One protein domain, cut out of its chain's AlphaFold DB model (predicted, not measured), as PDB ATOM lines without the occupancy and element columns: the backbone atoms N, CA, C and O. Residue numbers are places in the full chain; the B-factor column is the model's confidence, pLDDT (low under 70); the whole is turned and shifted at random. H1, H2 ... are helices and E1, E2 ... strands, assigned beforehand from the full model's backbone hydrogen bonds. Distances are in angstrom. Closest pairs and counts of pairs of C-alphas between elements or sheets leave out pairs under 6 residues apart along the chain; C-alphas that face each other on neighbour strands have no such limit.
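AT A GLANCE: This is residues 258 to 354 of the 781 residues of an uncharacterized protein of Gemmatimonadales bacterium (UniProt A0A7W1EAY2). What does this model look like at first sight? Two helical hairpins stand one after the other along an elongated body: H2 and H3 make a V whose tip, residues 275 to 280, sticks out at one end, and H4 and H5 lie side by side farther along, with the short H1 sitting between the two hairpins and a long link, residues 294 to 311, looping to one side of the second. The link after H5 makes the other end of the long axis at Arg 345, then folds back to the small strand E1 near the first residue of H4. What are its make-up and size? The printed part has 97 residues, with five named helices and one named strand in the order H1, H2, H3, H4, H5, E1, and its class is mostly helix. It is only just compact, close to loose, with a radius of gyration of the C-alphas of 15.0 A and spans of 52 by 28 by 19 A.

IN THESE COORDINATES: Where do the first named elements lie? H1 is residues 258 to 261, with C-alpha 258 at (-25.581, -54.454, 24.147). H2 is residues 264 to 275 and measures 16.3 A from first to last C-alpha; H3, the longest helix by residues, is residues 279 to 293 and measures 21.7 A. C-alpha 279 is at (-43.656, -54.427, 13.586). Where do the later ones lie? H4 is residues 312 to 322, 15.1 A long, and H5 is residues 328 to 340, 18.6 A long. E1 is residues 351 to 353, with C-alpha 353 at (-6.468, -43.736, 8.741).

HOW THE PARTS SIT: What stands near H1? H1 touches H5, which meets it with residues 329 to 330 alone; the closest C-alphas are those of Ile 261 and Met 330, 6.2 A apart. H1 is close to H3 but not clearly touching, with the C-alphas of Arg 258 and Glu 292 closest at 6.4 A, and close to H2 but not clearly touching, with those of Asp 259 and Leu 267 closest at 7.9 A. How do H2 and H3 stand to each other? They form a helical hairpin, run opposite ways at a steep tilt of 45 degrees, and touch through residues 270 to 274 of H2 and 280 to 285 of H3 alone; the closest C-alphas are those of Val 274 and Ala 281, 5.1 A apart. Both helices are apart from H4, from H5 and from E1. What of H4, H5 and E1? H4 and H5 are a helical hairpin that touches, opposite ways at a shallow tilt of 14 degrees, with the C-alphas of Ala 319 and Ser 331 closest at 6.6 A. E1 pairs with no named strand; its closest C-alpha to H4 is that of Glu 351, 6.2 A from that of Gly 312, while H5 and E1 are apart. What do the helices' backbones show? Each O i to N i+4 pair is within hydrogen-bond range in H2, H4 and H5, and 10 of 11 are in H3; H1 is too short for such a pair, and its 1 O i to N i+3 pair is within range.

THE WHOLE: How far does it reach? The two C-alphas farthest apart are those of Gly 277 and Arg 345, 52.2 A. How is the printed part linked? It runs from 258 to 354 and has no cut. The links H1 to H2, H2 to H3 and H4 to H5 are tight, H5 to E1 is short, and H3 to H4, with 18 residues, is long. How sure is the model? The mean pLDDT of the printed part is 93.8, and no printed residue is under 70.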
ATOM      1  N   ARG A 258     -24.541 -55.384  23.656       95.69
ATOM      2  CA  ARG A 258     -25.581 -54.454  24.147       95.69
ATOM      3  C   ARG A 258     -25.598 -54.237  25.658       95.69
ATOM      4  O   ARG A 258     -25.940 -53.143  26.091       95.69
ATOM      5  N   ASP A 259     -25.231 -55.232  26.458       96.00
ATOM      6  CA  ASP A 259     -25.173 -55.114  27.914       96.00
ATOM      7  C   ASP A 259     -24.007 -54.236  28.377       96.00
ATOM      8  O   ASP A 259     -24.125 -53.591  29.412       96.00
ATOM      9  N   LEU A 260     -22.916 -54.141  27.616       96.50
ATOM     10  CA  LEU A 260     -21.800 -53.219  27.870       96.50
ATOM     11  C   LEU A 260     -22.081 -51.793  27.370       96.50
ATOM     12  O   LEU A 260     -21.477 -50.840  27.866       96.50
ATOM     13  N   ILE A 261     -23.020 -51.653  26.432       97.62
ATOM     14  CA  ILE A 261     -23.357 -50.394  25.764       97.62
ATOM     15  C   ILE A 261     -24.507 -49.675  26.476       97.62
ATOM     16  O   ILE A 261     -24.366 -48.534  26.928       97.62
ATOM     17  N   PHE A 262     -25.659 -50.335  26.573       98.12
ATOM     18  CA  PHE A 262     -26.912 -49.706  26.969       98.12
ATOM     19  C   PHE A 262     -27.202 -49.875  28.455       98.12
ATOM     20  O   PHE A 262     -26.846 -50.881  29.074       98.12
ATOM     21  N   ASP A 263     -27.846 -48.871  29.047       96.81
ATOM     22  CA  ASP A 263     -28.288 -48.977  30.428       96.81
ATOM     23  C   ASP A 263     -29.460 -49.956  30.577       96.81
ATOM     24  O   ASP A 263     -30.167 -50.313  29.630       96.81
ATOM     25  N   ARG A 264     -29.670 -50.394  31.817       96.62
ATOM     26  CA  ARG A 264     -30.692 -51.384  32.150       96.62
ATOM     27  C   ARG A 264     -32.102 -50.937  31.758       96.62
ATOM     28  O   ARG A 264     -32.877 -51.755  31.279       96.62
ATOM     29  N   SER A 265     -32.432 -49.663  31.958       96.44
ATOM     30  CA  SER A 265     -33.781 -49.153  31.713       96.44
ATOM     31  C   SER A 265     -34.116 -49.109  30.223       96.44
ATOM     32  O   SER A 265     -35.248 -49.392  29.834       96.44
ATOM     33  N   PHE A 266     -33.123 -48.832  29.377       97.56
ATOM     34  CA  PHE A 266     -33.275 -48.959  27.934       97.56
ATOM     35  C   PHE A 266     -33.408 -50.423  27.493       97.56
ATOM     36  O   PHE A 266     -34.280 -50.741  26.687       97.56
ATOM     37  N   LEU A 267     -32.608 -51.339  28.045       97.50
ATOM     38  CA  LEU A 267     -32.715 -52.768  27.719       97.50
ATOM     39  C   LEU A 267     -34.070 -53.372  28.125       97.50
ATOM     40  O   LEU A 267     -34.610 -54.218  27.408       97.50
ATOM     41  N   GLU A 268     -34.649 -52.914  29.237       96.81
ATOM     42  CA  GLU A 268     -36.010 -53.271  29.656       96.81
ATOM     43  C   GLU A 268     -37.059 -52.737  28.662       96.81
ATOM     44  O   GLU A 268     -37.970 -53.474  28.284       96.81
ATOM     45  N   PHE A 269     -36.894 -51.506  28.161       96.06
ATOM     46  CA  PHE A 269     -37.742 -50.941  27.102       96.06
ATOM     47  C   PHE A 269     -37.672 -51.750  25.798       96.06
ATOM     48  O   PHE A 269     -38.713 -52.073  25.222       96.06
ATOM     49  N   VAL A 270     -36.469 -52.127  25.354       96.25
ATOM     50  CA  VAL A 270     -36.283 -52.952  24.150       96.25
ATOM     51  C   VAL A 270     -36.936 -54.323  24.330       96.25
ATOM     52  O   VAL A 270     -37.676 -54.760  23.452       96.25
ATOM     53  N   THR A 271     -36.722 -54.974  25.478       95.25
ATOM     54  CA  THR A 271     -37.337 -56.275  25.791       95.25
ATOM     55  C   THR A 271     -38.861 -56.192  25.731       95.25
ATOM     56  O   THR A 271     -39.488 -56.964  25.011       95.25
ATOM     57  N   ALA A 272     -39.460 -55.196  26.393       94.06
ATOM     58  CA  ALA A 272     -40.910 -55.007  26.387       94.06
ATOM     59  C   ALA A 272     -41.473 -54.758  24.975       94.06
ATOM     60  O   ALA A 272     -42.545 -55.258  24.629       94.06
ATOM     61  N   ALA A 273     -40.749 -54.006  24.138       92.56
ATOM     62  CA  ALA A 273     -41.135 -53.798  22.748       92.56
ATOM     63  C   ALA A 273     -41.082 -55.110  21.950       92.56
ATOM     64  O   ALA A 273     -42.040 -55.426  21.245       92.56
ATOM     65  N   VAL A 274     -40.008 -55.894  22.076       90.31
ATOM     66  CA  VAL A 274     -39.854 -57.188  21.387       90.31
ATOM     67  C   VAL A 274     -40.944 -58.176  21.807       90.31
ATOM     68  O   VAL A 274     -41.571 -58.781  20.935       90.31
ATOM     69  N   ASP A 275     -41.244 -58.264  23.102       90.62
ATOM     70  CA  ASP A 275     -42.287 -59.145  23.642       90.62
ATOM     71  C   ASP A 275     -43.691 -58.787  23.127       90.62
ATOM     72  O   ASP A 275     -44.551 -59.660  23.000       90.62
ATOM     73  N   SER A 276     -43.930 -57.520  22.763       88.25
ATOM     74  CA  SER A 276     -45.202 -57.088  22.165       88.25
ATOM     75  C   SER A 276     -45.449 -57.651  20.756       88.25
ATOM     76  O   SER A 276     -46.586 -57.648  20.284       88.25
ATOM     77  N   GLY A 277     -44.395 -58.085  20.053       81.38
ATOM     78  CA  GLY A 277     -44.468 -58.574  18.673       81.38
ATOM     79  C   GLY A 277     -44.835 -57.514  17.622       81.38
ATOM     80  O   GLY A 277     -45.073 -57.861  16.463       81.38
ATOM     81  N   ALA A 278     -44.893 -56.228  17.987       83.62
ATOM     82  CA  ALA A 278     -45.245 -55.156  17.059       83.62
ATOM     83  C   ALA A 278     -44.209 -55.024  15.918       83.62
ATOM     84  O   ALA A 278     -43.010 -55.163  16.161       83.62
ATOM     85  N   PRO A 279     -44.607 -54.666  14.680       78.69
ATOM     86  CA  PRO A 279     -43.656 -54.427  13.586       78.69
ATOM     87  C   PRO A 279     -42.559 -53.404  13.926       78.69
ATOM     88  O   PRO A 279     -41.404 -53.588  13.545       78.69
ATOM     89  N   ALA A 280     -42.893 -52.373  14.711       84.00
ATOM     90  CA  ALA A 280     -41.933 -51.386  15.212       84.00
ATOM     91  C   ALA A 280     -40.842 -52.006  16.109       84.00
ATOM     92  O   ALA A 280     -39.718 -51.517  16.136       84.00
ATOM     93  N   ALA A 281     -41.126 -53.123  16.785       89.12
ATOM     94  CA  ALA A 281     -40.148 -53.820  17.613       89.12
ATOM     95  C   ALA A 281     -39.037 -54.478  16.784       89.12
ATOM     96  O   ALA A 281     -37.881 -54.484  17.203       89.12
ATOM     97  N   ARG A 282     -39.354 -54.973  15.574       90.69
ATOM     98  CA  ARG A 282     -38.332 -55.477  14.635       90.69
ATOM     99  C   ARG A 282     -37.372 -54.368  14.215       90.69
ATOM    100  O   ARG A 282     -36.168 -54.601  14.146       90.69
ATOM    101  N   ARG A 283     -37.899 -53.162  13.967       90.50
ATOM    102  CA  ARG A 283     -37.094 -51.980  13.630       90.50
ATOM    103  C   ARG A 283     -36.162 -51.594  14.781       90.50
ATOM    104  O   ARG A 283     -34.962 -51.469  14.554       90.50
ATOM    105  N   LEU A 284     -36.698 -51.500  15.997       93.88
ATOM    106  CA  LEU A 284     -35.924 -51.174  17.196       93.88
ATOM    107  C   LEU A 284     -34.794 -52.189  17.448       93.88
ATOM    108  O   LEU A 284     -33.643 -51.803  17.635       93.88
ATOM    109  N   GLU A 285     -35.081 -53.494  17.387       94.50
ATOM    110  CA  GLU A 285     -34.059 -54.541  17.561       94.50
ATOM    111  C   GLU A 285     -32.987 -54.489  16.456       94.50
ATOM    112  O   GLU A 285     -31.800 -54.688  16.727       94.50
ATOM    113  N   ARG A 286     -33.371 -54.173  15.212       93.50
ATOM    114  CA  ARG A 286     -32.419 -53.937  14.116       93.50
ATOM    115  C   ARG A 286     -31.494 -52.756  14.415       93.50
ATOM    116  O   ARG A 286     -30.303 -52.838  14.117       93.50
ATOM    117  N   GLU A 287     -32.005 -51.661  14.963       94.38
ATOM    118  CA  GLU A 287     -31.209 -50.468  15.283       94.38
ATOM    119  C   GLU A 287     -30.246 -50.721  16.449       94.38
ATOM    120  O   GLU A 287     -29.077 -50.344  16.361       94.38
ATOM    121  N   VAL A 288     -30.680 -51.469  17.472       96.94
ATOM    122  CA  VAL A 288     -29.801 -51.958  18.551       96.94
ATOM    123  C   VAL A 288     -28.650 -52.784  17.972       96.94
ATOM    124  O   VAL A 288     -27.484 -52.486  18.236       96.94
ATOM    125  N   ARG A 289     -28.950 -53.761  17.106       96.44
ATOM    126  CA  ARG A 289     -27.921 -54.569  16.424       96.44
ATOM    127  C   ARG A 289     -27.016 -53.736  15.530       96.44
ATOM    128  O   ARG A 289     -25.826 -54.014  15.441       96.44
ATOM    129  N   SER A 290     -27.567 -52.723  14.865       95.62
ATOM    130  CA  SER A 290     -26.792 -51.811  14.021       95.62
ATOM    131  C   SER A 290     -25.738 -51.081  14.849       95.62
ATOM    132  O   SER A 290     -24.594 -50.990  14.420       95.62
ATOM    133  N   PHE A 291     -26.081 -50.648  16.065       96.56
ATOM    134  CA  PHE A 291     -25.125 -50.037  16.986       96.56
ATOM    135  C   PHE A 291     -24.078 -51.043  17.510       96.56
ATOM    136  O   PHE A 291     -22.888 -50.730  17.546       96.56
ATOM    137  N   GLU A 292     -24.479 -52.280  17.836       96.69
ATOM    138  CA  GLU A 292     -23.554 -53.369  18.224       96.69
ATOM    139  C   GLU A 292     -22.551 -53.722  17.105       96.69
ATOM    140  O   GLU A 292     -21.444 -54.193  17.366       96.69
ATOM    141  N   LEU A 293     -22.914 -53.535  15.833       96.50
ATOM    142  CA  LEU A 293     -22.003 -53.749  14.698       96.50
ATOM    143  C   LEU A 293     -20.951 -52.640  14.560       96.50
ATOM    144  O   LEU A 293     -19.929 -52.876  13.913       96.50
ATOM    145  N   LEU A 294     -21.198 -51.471  15.159       96.38
ATOM    146  CA  LEU A 294     -20.347 -50.280  15.104       96.38
ATOM    147  C   LEU A 294     -19.483 -50.077  16.357       96.38
ATOM    148  O   LEU A 294     -18.717 -49.118  16.403       96.38
ATOM    149  N   SER A 295     -19.595 -50.950  17.360       96.62
ATOM    150  CA  SER A 295     -19.005 -50.732  18.684       96.62
ATOM    151  C   SER A 295     -17.919 -51.755  19.025       96.62
ATOM    152  O   SER A 295     -18.177 -52.960  19.015       96.62
ATOM    153  N   SER A 296     -16.725 -51.279  19.384       96.56
ATOM    154  CA  SER A 296     -15.626 -52.092  19.918       96.56
ATOM    155  C   SER A 296     -14.907 -51.377  21.071       96.56
ATOM    156  O   SER A 296     -15.084 -50.177  21.262       96.56
ATOM    157  N   GLU A 297     -14.105 -52.090  21.865       95.25
ATOM    158  CA  GLU A 297     -13.322 -51.494  22.964       95.25
ATOM    159  C   GLU A 297     -12.298 -50.463  22.470       95.25
ATOM    160  O   GLU A 297     -11.929 -49.535  23.197       95.25
ATOM    161  N   GLU A 298     -11.859 -50.593  21.220       93.62
ATOM    162  CA  GLU A 298     -10.910 -49.691  20.584       93.62
ATOM    163  C   GLU A 298     -11.584 -48.412  20.061       93.62
ATOM    164  O   GLU A 298     -10.963 -47.345  20.120       93.62
ATOM    165  N   LYS A 299     -12.824 -48.501  19.545       91.56
ATOM    166  CA  LYS A 299     -13.535 -47.370  18.923       91.56
ATOM    167  C   LYS A 299     -15.038 -47.583  18.711       91.56
ATOM    168  O   LYS A 299     -15.525 -48.701  18.551       91.56
ATOM    169  N   LEU A 300     -15.730 -46.459  18.518       94.25
ATOM    170  CA  LEU A 300     -17.001 -46.400  17.796       94.25
ATOM    171  C   LEU A 300     -16.754 -46.037  16.328       94.25
ATOM    172  O   LEU A 300     -16.087 -45.045  16.025       94.25
ATOM    173  N   MET A 301     -17.289 -46.845  15.418       94.00
ATOM    174  CA  MET A 301     -17.177 -46.638  13.975       94.00
ATOM    175  C   MET A 301     -18.277 -45.707  13.458       94.00
ATOM    176  O   MET A 301     -19.437 -45.843  13.843       94.00
ATOM    177  N   ALA A 302     -17.930 -44.807  12.533       91.12
ATOM    178  CA  ALA A 302     -18.880 -43.852  11.950       91.12
ATOM    179  C   ALA A 302     -20.024 -44.548  11.198       91.12
ATOM    180  O   ALA A 302     -21.195 -44.216  11.376       91.12
ATOM    181  N   GLY A 303     -19.680 -45.568  10.409       92.31
ATOM    182  CA  GLY A 303     -20.649 -46.454   9.780       92.31
ATOM    183  C   GLY A 303     -20.083 -47.348   8.689       92.31
ATOM    184  O   GLY A 303     -18.897 -47.301   8.348       92.31
ATOM    185  N   LEU A 304     -20.966 -48.182   8.146       92.06
ATOM    186  CA  LEU A 304     -20.650 -49.213   7.165       92.06
ATOM    187  C   LEU A 304     -21.608 -49.116   5.956       92.06
ATOM    188  O   LEU A 304     -22.801 -48.862   6.144       92.06
ATOM    189  N   PRO A 305     -21.124 -49.319   4.713       88.56
ATOM    190  CA  PRO A 305     -19.775 -49.775   4.388       88.56
ATOM    191  C   PRO A 305     -18.743 -48.654   4.197       88.56
ATOM    192  O   PRO A 305     -17.601 -48.943   3.895       88.56
ATOM    193  N   ASN A 306     -19.103 -47.375   4.285       82.38
ATOM    194  CA  ASN A 306     -18.256 -46.321   3.708       82.38
ATOM    195  C   ASN A 306     -16.980 -45.974   4.498       82.38
ATOM    196  O   ASN A 306     -16.100 -45.319   3.924       82.38
ATOM    197  N   PHE A 307     -16.896 -46.358   5.777       82.19
ATOM    198  CA  PHE A 307     -15.861 -45.864   6.689       82.19
ATOM    199  C   PHE A 307     -15.213 -46.951   7.552       82.19
ATOM    200  O   PHE A 307     -13.994 -46.982   7.610       82.19
ATOM    201  N   ALA A 308     -16.005 -47.772   8.262       89.25
ATOM    202  CA  ALA A 308     -15.547 -48.764   9.259       89.25
ATOM    203  C   ALA A 308     -14.409 -48.285  10.192       89.25
ATOM    204  O   ALA A 308     -13.593 -49.065  10.682       89.25
ATOM    205  N   THR A 309     -14.353 -46.979  10.451       91.94
ATOM    206  CA  THR A 309     -13.270 -46.327  11.184       91.94
ATOM    207  C   THR A 309     -13.828 -45.280  12.139       91.94
ATOM    208  O   THR A 309     -15.006 -44.911  12.069       91.94
ATOM    209  N   TYR A 310     -12.980 -44.841  13.064       90.94
ATOM    210  CA  TYR A 310     -13.290 -43.813  14.047       90.94
ATOM    211  C   TYR A 310     -13.510 -42.452  13.377       90.94
ATOM    212  O   TYR A 310     -12.684 -42.021  12.569       90.94
ATOM    213  N   PHE A 311     -14.593 -41.771  13.767       91.31
ATOM    214  CA  PHE A 311     -14.823 -40.352  13.485       91.31
ATOM    215  C   PHE A 311     -15.096 -39.611  14.799       91.31
ATOM    216  O   PHE A 311     -16.112 -39.865  15.451       91.31
ATOM    217  N   GLY A 312     -14.204 -38.700  15.191       91.06
ATOM    218  CA  GLY A 312     -14.261 -37.989  16.471       91.06
ATOM    219  C   GLY A 312     -15.532 -37.169  16.625       91.06
ATOM    220  O   GLY A 312     -16.268 -37.365  17.591       91.06
ATOM    221  N   ARG A 313     -15.838 -36.338  15.623       92.88
ATOM    222  CA  ARG A 313     -17.084 -35.563  15.534       92.88
ATOM    223  C   ARG A 313     -18.317 -36.418  15.756       92.88
ATOM    224  O   ARG A 313     -19.174 -36.135  16.593       92.88
ATOM    225  N   ASP A 314     -18.415 -37.472  14.955       91.88
ATOM    226  CA  ASP A 314     -19.626 -38.260  14.851       91.88
ATOM    227  C   ASP A 314     -19.854 -39.028  16.151       91.88
ATOM    228  O   ASP A 314     -20.985 -39.110  16.641       91.88
ATOM    229  N   MET A 315     -18.762 -39.507  16.746       93.00
ATOM    230  CA  MET A 315     -18.739 -40.148  18.048       93.00
ATOM    231  C   MET A 315     -19.126 -39.188  19.178       93.00
ATOM    232  O   MET A 315     -19.989 -39.535  19.982       93.00
ATOM    233  N   LEU A 316     -18.538 -37.989  19.238       96.00
ATOM    234  CA  LEU A 316     -18.825 -36.986  20.270       96.00
ATOM    235  C   LEU A 316     -20.291 -36.546  20.238       96.00
ATOM    236  O   LEU A 316     -20.977 -36.570  21.264       96.00
ATOM    237  N   MET A 317     -20.802 -36.214  19.054       94.62
ATOM    238  CA  MET A 317     -22.195 -35.817  18.877       94.62
ATOM    239  C   MET A 317     -23.162 -36.953  19.237       94.62
ATOM    240  O   MET A 317     -24.134 -36.735  19.964       94.62
ATOM    241  N   THR A 318     -22.874 -38.179  18.793       95.50
ATOM    242  CA  THR A 318     -23.678 -39.357  19.157       95.50
ATOM    243  C   THR A 318     -23.658 -39.579  20.662       95.50
ATOM    244  O   THR A 318     -24.707 -39.812  21.258       95.50
ATOM    245  N   ALA A 319     -22.496 -39.436  21.299       95.88
ATOM    246  CA  ALA A 319     -22.361 -39.595  22.736       95.88
ATOM    247  C   ALA A 319     -23.183 -38.585  23.519       95.88
ATOM    248  O   ALA A 319     -23.817 -38.958  24.501       95.88
ATOM    249  N   LEU A 320     -23.240 -37.332  23.067       95.62
ATOM    250  CA  LEU A 320     -24.103 -36.325  23.672       95.62
ATOM    251  C   LEU A 320     -25.588 -36.715  23.581       95.62
ATOM    252  O   LEU A 320     -26.303 -36.526  24.566       95.62
ATOM    253  N   MET A 321     -26.037 -37.247  22.438       96.44
ATOM    254  CA  MET A 321     -27.439 -37.614  22.169       96.44
ATOM    255  C   MET A 321     -27.872 -38.917  22.846       96.44
ATOM    256  O   MET A 321     -29.010 -39.024  23.290       96.44
ATOM    257  N   MET A 322     -26.968 -39.891  22.961       96.69
ATOM    258  CA  MET A 322     -27.267 -41.238  23.454       96.69
ATOM    259  C   MET A 322     -27.167 -41.389  24.976       96.69
ATOM    260  O   MET A 322     -27.513 -42.443  25.507       96.69
ATOM    261  N   ARG A 323     -26.762 -40.340  25.708       93.94
ATOM    262  CA  ARG A 323     -26.703 -40.355  27.184       93.94
ATOM    263  C   ARG A 323     -27.950 -40.931  27.873       93.94
ATOM    264  O   ARG A 323     -27.753 -41.631  28.857       93.94
ATOM    265  N   PRO A 324     -29.197 -40.682  27.411       93.25
ATOM    266  CA  PRO A 324     -30.382 -41.233  28.066       93.25
ATOM    267  C   PRO A 324     -30.508 -42.759  28.015       93.25
ATOM    268  O   PRO A 324     -31.337 -43.288  28.745       93.25
ATOM    269  N   VAL A 325     -29.761 -43.437  27.135       96.69
ATOM    270  CA  VAL A 325     -29.861 -44.889  26.904       96.69
ATOM    271  C   VAL A 325     -28.544 -45.633  27.138       96.69
ATOM    272  O   VAL A 325     -28.486 -46.858  27.018       96.69
ATOM    273  N   TRP A 326     -27.457 -44.915  27.419       96.50
ATOM    274  CA  TRP A 326     -26.114 -45.472  27.546       96.50
ATOM    275  C   TRP A 326     -25.682 -45.661  28.992       96.50
ATOM    276  O   TRP A 326     -25.984 -44.869  29.883       96.50
ATOM    277  N   ARG A 327     -24.837 -46.672  29.205       96.12
ATOM    278  CA  ARG A 327     -24.100 -46.815  30.463       96.12
ATOM    279  C   ARG A 327     -23.096 -45.666  30.623       96.12
ATOM    280  O   ARG A 327     -22.491 -45.242  29.637       96.12
ATOM    281  N   PRO A 328     -22.774 -45.253  31.864       94.69
ATOM    282  CA  PRO A 328     -21.687 -44.304  32.113       94.69
ATOM    283  C   PRO A 328     -20.340 -44.714  31.500       94.69
ATOM    284  O   PRO A 328     -19.585 -43.859  31.042       94.69
ATOM    285  N   SER A 329     -20.064 -46.024  31.428       95.81
ATOM    286  CA  SER A 329     -18.864 -46.572  30.783       95.81
ATOM    287  C   SER A 329     -18.756 -46.214  29.303       95.81
ATOM    288  O   SER A 329     -17.644 -46.093  28.811       95.81
ATOM    289  N   MET A 330     -19.870 -45.999  28.597       96.88
ATOM    290  CA  MET A 330     -19.821 -45.563  27.199       96.88
ATOM    291  C   MET A 330     -19.372 -44.108  27.072       96.88
ATOM    292  O   MET A 330     -18.608 -43.785  26.169       96.88
ATOM    293  N   SER A 331     -19.770 -43.234  28.006       95.94
ATOM    294  CA  SER A 331     -19.237 -41.865  28.049       95.94
ATOM    295  C   SER A 331     -17.735 -41.871  28.352       95.94
ATOM    296  O   SER A 331     -16.973 -41.177  27.686       95.94
ATOM    297  N   GLU A 332     -17.296 -42.701  29.304       97.19
ATOM    298  CA  GLU A 332     -15.873 -42.898  29.623       97.19
ATOM    299  C   GLU A 332     -15.085 -43.442  28.424       97.19
ATOM    300  O   GLU A 332     -14.009 -42.931  28.124       97.19
ATOM    301  N   HIS A 333     -15.631 -44.435  27.716       96.81
ATOM    302  CA  HIS A 333     -15.031 -45.027  26.520       96.81
ATOM    303  C   HIS A 333     -14.824 -43.979  25.416       96.81
ATOM    304  O   HIS A 333     -13.718 -43.860  24.889       96.81
ATOM    305  N   VAL A 334     -15.848 -43.169  25.127       97.06
ATOM    306  CA  VAL A 334     -15.776 -42.084  24.137       97.06
ATOM    307  C   VAL A 334     -14.739 -41.035  24.543       97.06
ATOM    308  O   VAL A 334     -13.842 -40.735  23.757       97.06
ATOM    309  N   ILE A 335     -14.811 -40.514  25.775       97.50
ATOM    310  CA  ILE A 335     -13.866 -39.500  26.271       97.50
ATOM    311  C   ILE A 335     -12.431 -40.046  26.229       97.50
ATOM    312  O   ILE A 335     -11.534 -39.389  25.708       97.50
ATOM    313  N   ALA A 336     -12.197 -41.272  26.709       96.50
ATOM    314  CA  ALA A 336     -10.875 -41.894  26.667       96.50
ATOM    315  C   ALA A 336     -10.365 -42.083  25.231       96.50
ATOM    316  O   ALA A 336      -9.195 -41.804  24.962       96.50
ATOM    317  N   GLY A 337     -11.232 -42.518  24.311       94.88
ATOM    318  CA  GLY A 337     -10.915 -42.674  22.893       94.88
ATOM    319  C   GLY A 337     -10.427 -41.374  22.260       94.88
ATOM    320  O   GLY A 337      -9.360 -41.368  21.643       94.88
ATOM    321  N   VAL A 338     -11.149 -40.269  22.481       96.50
ATOM    322  CA  VAL A 338     -10.752 -38.942  21.986       96.50
ATOM    323  C   VAL A 338      -9.438 -38.480  22.614       96.50
ATOM    324  O   VAL A 338      -8.515 -38.091  21.896       96.50
ATOM    325  N   LEU A 339      -9.321 -38.556  23.944       96.19
ATOM    326  CA  LEU A 339      -8.154 -38.046  24.671       96.19
ATOM    327  C   LEU A 339      -6.844 -38.714  24.221       96.19
ATOM    328  O   LEU A 339      -5.816 -38.048  24.108       96.19
ATOM    329  N   ARG A 340      -6.873 -40.017  23.911       93.88
ATOM    330  CA  ARG A 340      -5.699 -40.750  23.397       93.88
ATOM    331  C   ARG A 340      -5.255 -40.317  22.008       93.88
ATOM    332  O   ARG A 340      -4.095 -40.519  21.657       93.88
ATOM    333  N   LYS A 341      -6.172 -39.749  21.228       94.81
ATOM    334  CA  LYS A 341      -5.958 -39.346  19.837       94.81
ATOM    335  C   LYS A 341      -5.651 -37.859  19.689       94.81
ATOM    336  O   LYS A 341      -5.450 -37.395  18.565       94.81
ATOM    337  N   LEU A 342      -5.579 -37.116  20.798       95.50
ATOM    338  CA  LEU A 342      -5.252 -35.697  20.758       95.50
ATOM    339  C   LEU A 342      -3.894 -35.446  20.107       95.50
ATOM    340  O   LEU A 342      -2.912 -36.151  20.364       95.50
ATOM    341  N   SER A 343      -3.808 -34.367  19.336       94.94
ATOM    342  CA  SER A 343      -2.516 -33.879  18.872       94.94
ATOM    343  C   SER A 343      -1.642 -33.431  20.062       94.94
ATOM    344  O   SER A 343      -2.129 -33.179  21.175       94.94
ATOM    345  N   PRO A 344      -0.329 -33.233  19.854       91.38
ATOM    346  CA  PRO A 344       0.524 -32.600  20.858       91.38
ATOM    347  C   PRO A 344       0.051 -31.205  21.302       91.38
ATOM    348  O   PRO A 344       0.386 -30.788  22.408       91.38
ATOM    349  N   ARG A 345      -0.724 -30.498  20.466       90.56
ATOM    350  CA  ARG A 345      -1.320 -29.187  20.770       90.56
ATOM    351  C   ARG A 345      -2.653 -29.301  21.523       90.56
ATOM    352  O   ARG A 345      -3.039 -28.340  22.174       90.56
ATOM    353  N   GLY A 346      -3.299 -30.468  21.494       93.88
ATOM    354  CA  GLY A 346      -4.620 -30.703  22.087       93.88
ATOM    355  C   GLY A 346      -5.758 -30.774  21.070       93.88
ATOM    356  O   GLY A 346      -6.906 -30.758  21.486       93.88
ATOM    357  N   ASP A 347      -5.455 -30.844  19.770       96.44
ATOM    358  CA  ASP A 347      -6.478 -30.957  18.723       96.44
ATOM    359  C   ASP A 347      -7.175 -32.306  18.796       96.44
ATOM    360  O   ASP A 347      -6.509 -33.333  18.952       96.44
ATOM    361  N   VAL A 348      -8.491 -32.308  18.622       97.06
ATOM    362  CA  VAL A 348      -9.277 -33.536  18.557       97.06
ATOM    363  C   VAL A 348      -9.115 -34.174  17.179       97.06
ATOM    364  O   VAL A 348      -9.255 -33.513  16.154       97.06
ATOM    365  N   SER A 349      -8.792 -35.471  17.146       96.44
ATOM    366  CA  SER A 349      -8.765 -36.210  15.882       96.44
ATOM    367  C   SER A 349     -10.182 -36.348  15.337       96.44
ATOM    368  O   SER A 349     -11.054 -36.912  16.007       96.44
ATOM    369  N   HIS A 350     -10.379 -35.866  14.117       95.06
ATOM    370  CA  HIS A 350     -11.600 -36.016  13.349       95.06
ATOM    371  C   HIS A 350     -11.761 -37.431  12.806       95.06
ATOM    372  O   HIS A 350     -12.851 -37.980  12.855       95.06
ATOM    373  N   GLU A 351     -10.691 -38.022  12.283       93.00
ATOM    374  CA  GLU A 351     -10.712 -39.329  11.630       93.00
ATOM    375  C   GLU A 351      -9.352 -40.009  11.791       93.00
ATOM    376  O   GLU A 351      -8.313 -39.342  11.769       93.00
ATOM    377  N   GLU A 352      -9.363 -41.340  11.876       93.38
ATOM    378  CA  GLU A 352      -8.155 -42.156  11.792       93.38
ATOM    379  C   GLU A 352      -8.051 -42.906  10.448       93.38
ATOM    380  O   GLU A 352      -9.002 -43.524   9.960       93.38
ATOM    381  N   ALA A 353      -6.852 -42.904   9.871       94.50
ATOM    382  CA  ALA A 353      -6.468 -43.736   8.741       94.50
ATOM    383  C   ALA A 353      -5.792 -45.020   9.237       94.50
ATOM    384  O   ALA A 353      -4.787 -44.949   9.945       94.50
ATOM    385  N   LEU A 354      -6.302 -46.182   8.820       93.50
ATOM    386  CA  LEU A 354      -5.862 -47.511   9.271       93.50
ATOM    387  C   LEU A 354      -5.392 -48.380   8.112       93.50
ATOM    388  O   LEU A 354      -5.740 -48.118   6.959       93.50
TER     389      LEU A 354